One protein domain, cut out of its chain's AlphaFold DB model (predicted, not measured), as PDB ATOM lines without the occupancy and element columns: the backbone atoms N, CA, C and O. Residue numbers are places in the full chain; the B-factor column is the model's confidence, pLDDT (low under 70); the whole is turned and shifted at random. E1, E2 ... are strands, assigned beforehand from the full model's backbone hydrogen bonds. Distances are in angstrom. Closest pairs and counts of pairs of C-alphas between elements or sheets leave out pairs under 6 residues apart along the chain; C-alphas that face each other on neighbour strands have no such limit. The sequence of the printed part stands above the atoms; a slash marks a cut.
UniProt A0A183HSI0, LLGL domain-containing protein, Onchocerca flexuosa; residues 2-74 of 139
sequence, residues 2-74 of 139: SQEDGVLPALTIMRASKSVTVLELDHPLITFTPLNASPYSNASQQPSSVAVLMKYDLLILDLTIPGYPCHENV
ATOM      1  N   SER A   2     -35.829 -36.375 -47.310       43.47
ATOM      2  CA  SER A   2     -34.856 -37.454 -47.179       43.47
ATOM      3  C   SER A   2     -33.879 -37.166 -46.039       43.47
ATOM      4  O   SER A   2     -33.315 -36.077 -45.992       43.47
ATOM      5  N   GLN A   3     -33.714 -38.115 -45.115       50.62
ATOM      6  CA  GLN A   3     -32.546 -38.148 -44.237       50.62
ATOM      7  C   GLN A   3     -31.334 -38.366 -45.145       50.62
ATOM      8  O   GLN A   3     -31.297 -39.352 -45.875       50.62
ATOM      9  N   GLU A   4     -30.394 -37.423 -45.165       50.34
ATOM     10  CA  GLU A   4     -29.065 -37.686 -45.713       50.34
ATOM     11  C   GLU A   4     -28.416 -38.773 -44.848       50.34
ATOM     12  O   GLU A   4     -28.244 -38.606 -43.639       50.34
ATOM     13  N   ASP A   5     -28.143 -39.914 -45.475       56.22
ATOM     14  CA  ASP A   5     -27.499 -41.082 -44.888       56.22
ATOM     15  C   ASP A   5     -26.149 -40.709 -44.250       56.22
ATOM     16  O   ASP A   5     -25.185 -40.373 -44.940       56.22
ATOM     17  N   GLY A   6     -26.073 -40.814 -42.920       62.62
ATOM     18  CA  GLY A   6     -24.816 -41.015 -42.193       62.62
ATOM     19  C   GLY A   6     -24.347 -39.900 -41.258       62.62
ATOM     20  O   GLY A   6     -23.436 -40.152 -40.472       62.62
ATOM     21  N   VAL A   7     -24.944 -38.703 -41.276       74.12
ATOM     22  CA  VAL A   7     -24.558 -37.626 -40.341       74.12
ATOM     23  C   VAL A   7     -25.592 -37.513 -39.228       74.12
ATOM     24  O   VAL A   7     -26.703 -37.025 -39.444       74.12
ATOM     25  N   LEU A   8     -25.225 -37.960 -38.025       83.12
ATOM     26  CA  LEU A   8     -26.036 -37.706 -36.837       83.12
ATOM     27  C   LEU A   8     -26.033 -36.196 -36.539       83.12
ATOM     28  O   LEU A   8     -24.969 -35.567 -36.564       83.12
ATOM     29  N   PRO A   9     -27.203 -35.588 -36.275       91.00
ATOM     30  CA  PRO A   9     -27.263 -34.204 -35.830       91.00
ATOM     31  C   PRO A   9     -26.470 -34.061 -34.530       91.00
ATOM     32  O   PRO A   9     -26.505 -34.940 -33.674       91.00
ATOM     33  N   ALA A  10     -25.744 -32.956 -34.377       93.38
ATOM     34  CA  ALA A  10     -24.874 -32.753 -33.228       93.38
ATOM     35  C   ALA A  10     -24.993 -31.337 -32.663       93.38
ATOM     36  O   ALA A  10     -25.202 -30.367 -33.397       93.38
ATOM     37  N   LEU A  11     -24.816 -31.221 -31.347       94.25
ATOM     38  CA  LEU A  11     -24.730 -29.959 -30.626       94.25
ATOM     39  C   LEU A  11     -23.330 -29.800 -30.029       94.25
ATOM     40  O   LEU A  11     -22.897 -30.604 -29.205       94.25
ATOM     41  N   THR A  12     -22.635 -28.729 -30.404       93.94
ATOM     42  CA  THR A  12     -21.295 -28.432 -29.885       93.94
ATOM     43  C   THR A  12     -21.361 -27.394 -28.772       93.94
ATOM     44  O   THR A  12     -21.808 -26.268 -28.983       93.94
ATOM     45  N   ILE A  13     -20.844 -27.746 -27.596       92.44
ATOM     46  CA  ILE A  13     -20.672 -26.839 -26.460       92.44
ATOM     47  C   ILE A  13     -19.193 -26.469 -26.368       92.44
ATOM     48  O   ILE A  13     -18.345 -27.304 -26.046       92.44
ATOM     49  N   MET A  14     -18.883 -25.199 -26.630       91.62
ATOM     50  CA  MET A  14     -17.531 -24.653 -26.530       91.62
ATOM     51  C   MET A  14     -17.432 -23.678 -25.359       91.62
ATOM     52  O   MET A  14     -18.200 -22.722 -25.255       91.62
ATOM     53  N   ARG A  15     -16.449 -23.896 -24.484       86.38
ATOM     54  CA  ARG A  15     -16.111 -22.981 -23.391       86.38
ATOM     55  C   ARG A  15     -14.786 -22.307 -23.676       86.38
ATOM     56  O   ARG A  15     -13.794 -23.001 -23.875       86.38
ATOM     57  N   ALA A  16     -14.780 -20.975 -23.607       77.56
ATOM     58  CA  ALA A  16     -13.708 -20.081 -24.061       77.56
ATOM     59  C   ALA A  16     -12.277 -20.405 -23.574       77.56
ATOM     60  O   ALA A  16     -11.327 -19.858 -24.119       77.56
ATOM     61  N   SER A  17     -12.090 -21.273 -22.573       66.81
ATOM     62  CA  SER A  17     -10.762 -21.631 -22.056       66.81
ATOM     63  C   SER A  17     -10.605 -23.064 -21.526       66.81
ATOM     64  O   SER A  17      -9.574 -23.355 -20.923       66.81
ATOM     65  N   LYS A  18     -11.593 -23.964 -21.682       70.50
ATOM     66  CA  LYS A  18     -11.589 -25.246 -20.934       70.50
ATOM     67  C   LYS A  18     -11.959 -26.507 -21.706       70.50
ATOM     68  O   LYS A  18     -11.420 -27.558 -21.376       70.50
ATOM     69  N   SER A  19     -12.874 -26.448 -22.671       81.94
ATOM     70  CA  SER A  19     -13.328 -27.666 -23.350       81.94
ATOM     71  C   SER A  19     -14.195 -27.381 -24.571       81.94
ATOM     72  O   SER A  19     -14.925 -26.387 -24.625       81.94
ATOM     73  N   VAL A  20     -14.127 -28.309 -25.521       90.69
ATOM     74  CA  VAL A  20     -15.103 -28.489 -26.593       90.69
ATOM     75  C   VAL A  20     -15.719 -29.867 -26.387       90.69
ATOM     76  O   VAL A  20     -14.995 -30.849 -26.228       90.69
ATOM     77  N   THR A  21     -17.042 -29.936 -26.358       92.19
ATOM     78  CA  THR A  21     -17.779 -31.199 -26.273       92.19
ATOM     79  C   THR A  21     -18.808 -31.225 -27.384       92.19
ATOM     80  O   THR A  21     -19.543 -30.256 -27.560       92.19
ATOM     81  N   VAL A  22     -18.837 -32.323 -28.129       92.94
ATOM     82  CA  VAL A  22     -19.822 -32.575 -29.178       92.94
ATOM     83  C   VAL A  22     -20.792 -33.611 -28.635       92.94
ATOM     84  O   VAL A  22     -20.362 -34.666 -28.173       92.94
ATOM     85  N   LEU A  23     -22.075 -33.275 -28.635       92.44
ATOM     86  CA  LEU A  23     -23.158 -34.154 -28.220       92.44
ATOM     87  C   LEU A  23     -23.888 -34.624 -29.470       92.44
ATOM     88  O   LEU A  23     -24.410 -33.797 -30.218       92.44
ATOM     89  N   GLU A  24     -23.900 -35.930 -29.699       92.94
ATOM     90  CA  GLU A  24     -24.712 -36.543 -30.748       92.94
ATOM     91  C   GLU A  24     -26.178 -36.550 -30.306       92.94
ATOM     92  O   GLU A  24     -26.483 -36.777 -29.135       92.94
ATOM     93  N   LEU A  25     -27.074 -36.236 -31.237       92.00
ATOM     94  CA  LEU A  25     -28.509 -36.156 -31.004       92.00
ATOM     95  C   LEU A  25     -29.204 -37.325 -31.704       92.00
ATOM     96  O   LEU A  25     -28.928 -37.617 -32.870       92.00
ATOM     97  N   ASP A  26     -30.163 -37.941 -31.017       88.12
ATOM     98  CA  ASP A  26     -30.910 -39.096 -31.532       88.12
ATOM     99  C   ASP A  26     -31.868 -38.721 -32.676       88.12
ATOM    100  O   ASP A  26     -32.268 -39.551 -33.502       88.12
ATOM    101  N   HIS A  27     -32.252 -37.446 -32.743       89.69
ATOM    102  CA  HIS A  27     -33.241 -36.932 -33.680       89.69
ATOM    103  C   HIS A  27     -32.801 -35.613 -34.322       89.69
ATOM    104  O   HIS A  27     -32.034 -34.856 -33.725       89.69
ATOM    105  N   PRO A  28     -33.316 -35.283 -35.526       92.00
ATOM    106  CA  PRO A  28     -33.035 -34.008 -36.179       92.00
ATOM    107  C   PRO A  28     -33.289 -32.814 -35.255       92.00
ATOM    108  O   PRO A  28     -34.387 -32.669 -34.707       92.00
ATOM    109  N   LEU A  29     -32.272 -31.962 -35.115       93.06
ATOM    110  CA  LEU A  29     -32.341 -30.712 -34.365       93.06
ATOM    111  C   LEU A  29     -33.327 -29.755 -35.048       93.06
ATOM    112  O   LEU A  29     -33.184 -29.460 -36.234       93.06
ATOM    113  N   ILE A  30     -34.298 -29.244 -34.291       94.88
ATOM    114  CA  ILE A  30     -35.171 -28.154 -34.741       94.88
ATOM    115  C   ILE A  30     -34.560 -26.815 -34.326       94.88
ATOM    116  O   ILE A  30     -34.361 -25.935 -35.159       94.88
ATOM    117  N   THR A  31     -34.289 -26.643 -33.029       96.06
ATOM    118  CA  THR A  31     -33.736 -25.407 -32.460       96.06
ATOM    119  C   THR A  31     -33.180 -25.654 -31.059       96.06
ATOM    120  O   THR A  31     -33.481 -26.667 -30.431       96.06
ATOM    121  N   PHE A  32     -32.392 -24.720 -30.539       96.50
ATOM    122  CA  PHE A  32     -31.958 -24.719 -29.148       96.50
ATOM    123  C   PHE A  32     -31.919 -23.291 -28.596       96.50
ATOM    124  O   PHE A  32     -31.776 -22.326 -29.347       96.50
ATOM    125  N   THR A  33     -32.033 -23.147 -27.276       95.19
ATOM    126  CA  THR A  33     -31.938 -21.849 -26.599       95.19
ATOM    127  C   THR A  33     -31.207 -21.961 -25.260       95.19
ATOM    128  O   THR A  33     -31.474 -22.888 -24.489       95.19
ATOM    129  N   PRO A  34     -30.292 -21.030 -24.935       93.62
ATOM    130  CA  PRO A  34     -29.707 -20.952 -23.602       93.62
ATOM    131  C   PRO A  34     -30.764 -20.564 -22.561       93.62
ATOM    132  O   PRO A  34     -31.624 -19.719 -22.815       93.62
ATOM    133  N   LEU A  35     -30.673 -21.160 -21.373       92.75
ATOM    134  CA  LEU A  35     -31.460 -20.797 -20.199       92.75
ATOM    135  C   LEU A  35     -30.584 -19.964 -19.262       92.75
ATOM    136  O   LEU A  35     -29.661 -20.472 -18.617       92.75
ATOM    137  N   ASN A  36     -30.877 -18.665 -19.216       89.12
ATOM    138  CA  ASN A  36     -30.155 -17.687 -18.409       89.12
ATOM    139  C   ASN A  36     -30.946 -17.345 -17.147       89.12
ATOM    140  O   ASN A  36     -32.171 -17.260 -17.170       89.12
ATOM    141  N   ALA A  37     -30.234 -17.077 -16.052       84.81
ATOM    142  CA  ALA A  37     -30.858 -16.646 -14.799       84.81
ATOM    143  C   ALA A  37     -31.504 -15.251 -14.899       84.81
ATOM    144  O   ALA A  37     -32.426 -14.942 -14.150       84.81
ATOM    145  N   SER A  38     -31.012 -14.403 -15.807       86.12
ATOM    146  CA  SER A  38     -31.524 -13.055 -16.034       86.12
ATOM    147  C   SER A  38     -31.877 -12.863 -17.510       86.12
ATOM    148  O   SER A  38     -31.050 -13.188 -18.366       86.12
ATOM    149  N   PRO A  39     -33.055 -12.293 -17.824       84.69
ATOM    150  CA  PRO A  39     -33.425 -11.943 -19.193       84.69
ATOM    151  C   PRO A  39     -32.735 -10.659 -19.681       84.69
ATOM    152  O   PRO A  39     -32.783 -10.343 -20.867       84.69
ATOM    153  N   TYR A  40     -32.117  -9.889 -18.781       87.94
ATOM    154  CA  TYR A  40     -31.539  -8.592 -19.115       87.94
ATOM    155  C   TYR A  40     -30.128  -8.733 -19.688       87.94
ATOM    156  O   TYR A  40     -29.262  -9.367 -19.085       87.94
ATOM    157  N   SER A  41     -29.871  -8.077 -20.821       85.50
ATOM    158  CA  SER A  41     -28.585  -8.119 -21.535       85.50
ATOM    159  C   SER A  41     -27.421  -7.474 -20.777       85.50
ATOM    160  O   SER A  41     -26.266  -7.788 -21.045       85.50
ATOM    161  N   ASN A  42     -27.715  -6.591 -19.821       88.50
ATOM    162  CA  ASN A  42     -26.718  -5.964 -18.954       88.50
ATOM    163  C   ASN A  42     -26.253  -6.876 -17.804       88.50
ATOM    164  O   ASN A  42     -25.288  -6.546 -17.117       88.50
ATOM    165  N   ALA A  43     -26.931  -8.002 -17.576       85.00
ATOM    166  CA  ALA A  43     -26.541  -8.993 -16.590       85.00
ATOM    167  C   ALA A  43     -25.607 -10.045 -17.207       85.00
ATOM    168  O   ALA A  43     -25.567 -10.236 -18.424       85.00
ATOM    169  N   SER A  44     -24.880 -10.763 -16.347       81.38
ATOM    170  CA  SER A  44     -24.011 -11.873 -16.752       81.38
ATOM    171  C   SER A  44     -24.777 -12.903 -17.589       81.38
ATOM    172  O   SER A  44     -25.709 -13.542 -17.101       81.38
ATOM    173  N   GLN A  45     -24.364 -13.086 -18.845       85.50
ATOM    174  CA  GLN A  45     -24.955 -14.039 -19.790       85.50
ATOM    175  C   GLN A  45     -24.320 -15.432 -19.650       85.50
ATOM    176  O   GLN A  45     -23.851 -16.010 -20.627       85.50
ATOM    177  N   GLN A  46     -24.238 -15.956 -18.427       86.06
ATOM    178  CA  GLN A  46     -23.740 -17.311 -18.178       86.06
ATOM    179  C   GLN A  46     -24.921 -18.289 -18.121       86.06
ATOM    180  O   GLN A  46     -25.568 -18.374 -17.072       86.06
ATOM    181  N   PRO A  47     -25.228 -19.014 -19.214       90.50
ATOM    182  CA  PRO A  47     -26.325 -19.969 -19.214       90.50
ATOM    183  C   PRO A  47     -26.039 -21.099 -18.231       90.50
ATOM    184  O   PRO A  47     -24.969 -21.717 -18.258       90.50
ATOM    185  N   SER A  48     -27.008 -21.385 -17.367       91.69
ATOM    186  CA  SER A  48     -26.945 -22.529 -16.456       91.69
ATOM    187  C   SER A  48     -27.324 -23.821 -17.169       91.69
ATOM    188  O   SER A  48     -26.908 -24.905 -16.765       91.69
ATOM    189  N   SER A  49     -28.120 -23.733 -18.230       95.00
ATOM    190  CA  SER A  49     -28.589 -24.878 -19.003       95.00
ATOM    191  C   SER A  49     -28.871 -24.472 -20.447       95.00
ATOM    192  O   SER A  49     -28.942 -23.285 -20.760       95.00
ATOM    193  N   VAL A  50     -29.032 -25.446 -21.337       95.50
ATOM    194  CA  VAL A  50     -29.501 -25.219 -22.712       95.50
ATOM    195  C   VAL A  50     -30.685 -26.134 -22.991       95.50
ATOM    196  O   VAL A  50     -30.627 -27.324 -22.697       95.50
ATOM    197  N   ALA A  51     -31.762 -25.565 -23.525       95.44
ATOM    198  CA  ALA A  51     -32.910 -26.316 -24.006       95.44
ATOM    199  C   ALA A  51     -32.706 -26.661 -25.481       95.44
ATOM    200  O   ALA A  51     -32.382 -25.779 -26.274       95.44
ATOM    201  N   VAL A  52     -32.896 -27.922 -25.844       95.19
ATOM    202  CA  VAL A  52     -32.643 -28.478 -27.175       95.19
ATOM    203  C   VAL A  52     -33.917 -29.165 -27.644       95.19
ATOM    204  O   VAL A  52     -34.327 -30.178 -27.081       95.19
ATOM    205  N   LEU A  53     -34.552 -28.599 -28.666       94.00
ATOM    206  CA  LEU A  53     -35.747 -29.154 -29.282       94.00
ATOM    207  C   LEU A  53     -35.355 -29.954 -30.523       94.00
ATOM    208  O   LEU A  53     -34.783 -29.412 -31.475       94.00
ATOM    209  N   MET A  54     -35.720 -31.229 -30.528       92.12
ATOM    210  CA  MET A  54     -35.561 -32.137 -31.656       92.12
ATOM    211  C   MET A  54     -36.931 -32.558 -32.192       92.12
ATOM    212  O   MET A  54     -37.970 -32.244 -31.615       92.12
ATOM    213  N   LYS A  55     -36.946 -33.278 -33.318       88.44
ATOM    214  CA  LYS A  55     -38.186 -33.696 -33.993       88.44
ATOM    215  C   LYS A  55     -39.192 -34.435 -33.096       88.44
ATOM    216  O   LYS A  55     -40.391 -34.247 -33.287       88.44
ATOM    217  N   TYR A  56     -38.715 -35.260 -32.166       86.44
ATOM    218  CA  TYR A  56     -39.560 -36.111 -31.318       86.44
ATOM    219  C   TYR A  56     -39.248 -35.995 -29.825       86.44
ATOM    220  O   TYR A  56     -39.889 -36.660 -29.026       86.44
ATOM    221  N   ASP A  57     -38.296 -35.142 -29.440       86.88
ATOM    222  CA  ASP A  57     -37.822 -35.081 -28.061       86.88
ATOM    223  C   ASP A  57     -37.361 -33.664 -27.669       86.88
ATOM    224  O   ASP A  57     -37.016 -32.833 -28.520       86.88
ATOM    225  N   LEU A  58     -37.387 -33.385 -26.367       90.19
ATOM    226  CA  LEU A  58     -36.953 -32.145 -25.739       90.19
ATOM    227  C   LEU A  58     -35.959 -32.469 -24.625       90.19
ATOM    228  O   LEU A  58     -36.328 -32.984 -23.569       90.19
ATOM    229  N   LEU A  59     -34.713 -32.049 -24.823       91.31
ATOM    230  CA  LEU A  59     -33.650 -32.210 -23.840       91.31
ATOM    231  C   LEU A  59     -33.289 -30.871 -23.219       91.31
ATOM    232  O   LEU A  59     -33.178 -29.854 -23.900       91.31
ATOM    233  N   ILE A  60     -33.040 -30.878 -21.916       94.31
ATOM    234  CA  ILE A  60     -32.467 -29.740 -21.208       94.31
ATOM    235  C   ILE A  60     -31.132 -30.200 -20.642       94.31
ATOM    236  O   ILE A  60     -31.106 -31.067 -19.777       94.31
ATOM    237  N   LEU A  61     -30.025 -29.626 -21.096       95.12
ATOM    238  CA  LEU A  61     -28.684 -30.003 -20.647       95.12
ATOM    239  C   LEU A  61     -28.213 -29.065 -19.539       95.12
ATOM    240  O   LEU A  61     -28.263 -27.843 -19.703       95.12
ATOM    241  N   ASP A  62     -27.718 -29.617 -18.432       94.81
ATOM    242  CA  ASP A  62     -27.103 -28.842 -17.359       94.81
ATOM    243  C   ASP A  62     -25.678 -28.449 -17.744       94.81
ATOM    244  O   ASP A  62     -24.765 -29.270 -17.778       94.81
ATOM    245  N   LEU A  63     -25.455 -27.161 -17.994       93.38
ATOM    246  CA  LEU A  63     -24.130 -26.680 -18.357       93.38
ATOM    247  C   LEU A  63     -23.194 -26.627 -17.145       93.38
ATOM    248  O   LEU A  63     -21.976 -26.661 -17.299       93.38
ATOM    249  N   THR A  64     -23.705 -26.538 -15.924       91.19
ATOM    250  CA  THR A  64     -22.887 -26.305 -14.726       91.19
ATOM    251  C   THR A  64     -22.118 -27.534 -14.241       91.19
ATOM    252  O   THR A  64     -21.109 -27.374 -13.553       91.19
ATOM    253  N   ILE A  65     -22.554 -28.735 -14.624       90.62
ATOM    254  CA  ILE A  65     -21.931 -30.005 -14.242       90.62
ATOM    255  C   ILE A  65     -21.082 -30.522 -15.421       90.62
ATOM    256  O   ILE A  65     -21.548 -30.516 -16.564       90.62
ATOM    257  N   PRO A  66     -19.825 -30.955 -15.197       88.19
ATOM    258  CA  PRO A  66     -19.017 -31.585 -16.241       88.19
ATOM    259  C   PRO A  66     -19.722 -32.800 -16.857       88.19
ATOM    260  O   PRO A  66     -20.348 -33.579 -16.148       88.19
ATOM    261  N   GLY A  67     -19.597 -32.973 -18.173       88.69
ATOM    262  CA  GLY A  67     -20.299 -34.035 -18.905       88.69
ATOM    263  C   GLY A  67     -21.713 -33.664 -19.351       88.69
ATOM    264  O   GLY A  67     -22.298 -34.407 -20.125       88.69
ATOM    265  N   TYR A  68     -22.219 -32.498 -18.934       92.62
ATOM    266  CA  TYR A  68     -23.488 -31.929 -19.391       92.62
ATOM    267  C   TYR A  68     -24.689 -32.878 -19.254       92.62
ATOM    268  O   TYR A  68     -25.384 -33.120 -20.242       92.62
ATOM    269  N   PRO A  69     -24.940 -33.433 -18.053       93.88
ATOM    270  CA  PRO A  69     -26.063 -34.338 -17.854       93.88
ATOM    271  C   PRO A  69     -27.395 -33.639 -18.155       93.88
ATOM    272  O   PRO A  69     -27.554 -32.435 -17.923       93.88
ATOM    273  N   CYS A  70     -28.371 -34.396 -18.650       92.62
ATOM    274  CA  CYS A  70     -29.719 -33.884 -18.880       92.62
ATOM    275  C   CYS A  70     -30.423 -33.602 -17.547       92.62
ATOM    276  O   CYS A  70     -30.222 -34.324 -16.575       92.62
ATOM    277  N   HIS A  71     -31.294 -32.600 -17.490       92.75
ATOM    278  CA  HIS A  71     -32.284 -32.499 -16.420       92.75
ATOM    279  C   HIS A  71     -33.346 -33.570 -16.609       92.75
ATOM    280  O   HIS A  71     -33.734 -33.886 -17.735       92.75
ATOM    281  N   GLU A  72     -33.837 -34.111 -15.501       88.00
ATOM    282  CA  GLU A  72     -34.939 -35.057 -15.545       88.00
ATOM    283  C   GLU A  72     -36.239 -34.344 -15.944       88.00
ATOM    284  O   GLU A  72     -36.664 -33.382 -15.297       88.00
ATOM    285  N   ASN A  73     -36.879 -34.816 -17.014       83.19
ATOM    286  CA  ASN A  73     -38.151 -34.268 -17.463       83.19
ATOM    287  C   ASN A  73     -39.292 -34.739 -16.542       83.19
ATOM    288  O   ASN A  73     -39.552 -35.936 -16.408       83.19
ATOM    289  N   VAL A  74     -39.990 -33.779 -15.927       73.50
ATOM    290  CA  VAL A  74     -41.098 -34.018 -14.982       73.50
ATOM    291  C   VAL A  74     -42.343 -34.580 -15.683       73.50
ATOM    292  O   VAL A  74     -43.167 -35.235 -15.053       73.50
TER     293      VAL A  74
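This is residues 2 to 74 of the 139 residues of the protein "LLGL domain-containing protein" of Onchocerca flexuosa (UniProt A0A183HSI0). A three-stranded sheet, E3, E4 and E5, and a separate two-stranded hairpin, E1 and E2, spread from each other as a V, closest near the tight link from E2 to E3. The long loop of residues 36 to 48 runs out beyond one end of the three-stranded sheet. The printed part has 73 residues, with no named helix and five strands along the chain in the order E1 E2 E3 E4 E5; both sheets are antiparallel, the larger in the order E3 - E4 - E5. The class is all strand, though strands hold 30 of the 73 residues. The whole is only just loose, close to compact, with a radius of gyration of the C-alphas of 13.6 A and spans of 43 by 29 by 23 A.

E3, residues 29 to 35, is 17.3 A long, from C-alpha 29 at (-32.341, -30.712, -34.365). E4 holds residues 49 to 54, 16.2 A, and E5 residues 58 to 62, 13.3 A, ending at (-27.103, -28.842, -17.359). E1, residues 10 to 15, measures 16.4 A and begins at (-24.874, -32.753, -33.228); E2, residues 19 to 24, measures 16.2 A.

E3, E4 and E5 form a meander, each strand the antiparallel neighbour of the one before. In the hairpin E3 and E4, N 33 and O 51 are within hydrogen-bond range at 2.8 A. In the hairpin E4 and E5, N 52 and O 59 are at 2.8 A. In the hairpin E1 and E2, N 11 and O 23 are at 2.8 A. The closest C-alphas of E1 and E3, those of Ala 10 and Leu 29, are 7.8 A apart. E2 and E3 are apart, and so are E1 and E4.

The two farthest C-alphas, of Asp 5 and Asn 42, are 43.7 A apart. The printed part has no cut. The link from E3 to E4 is long, with 13 residues. Residues 2 to 6 and residue 17 have pLDDT under 70.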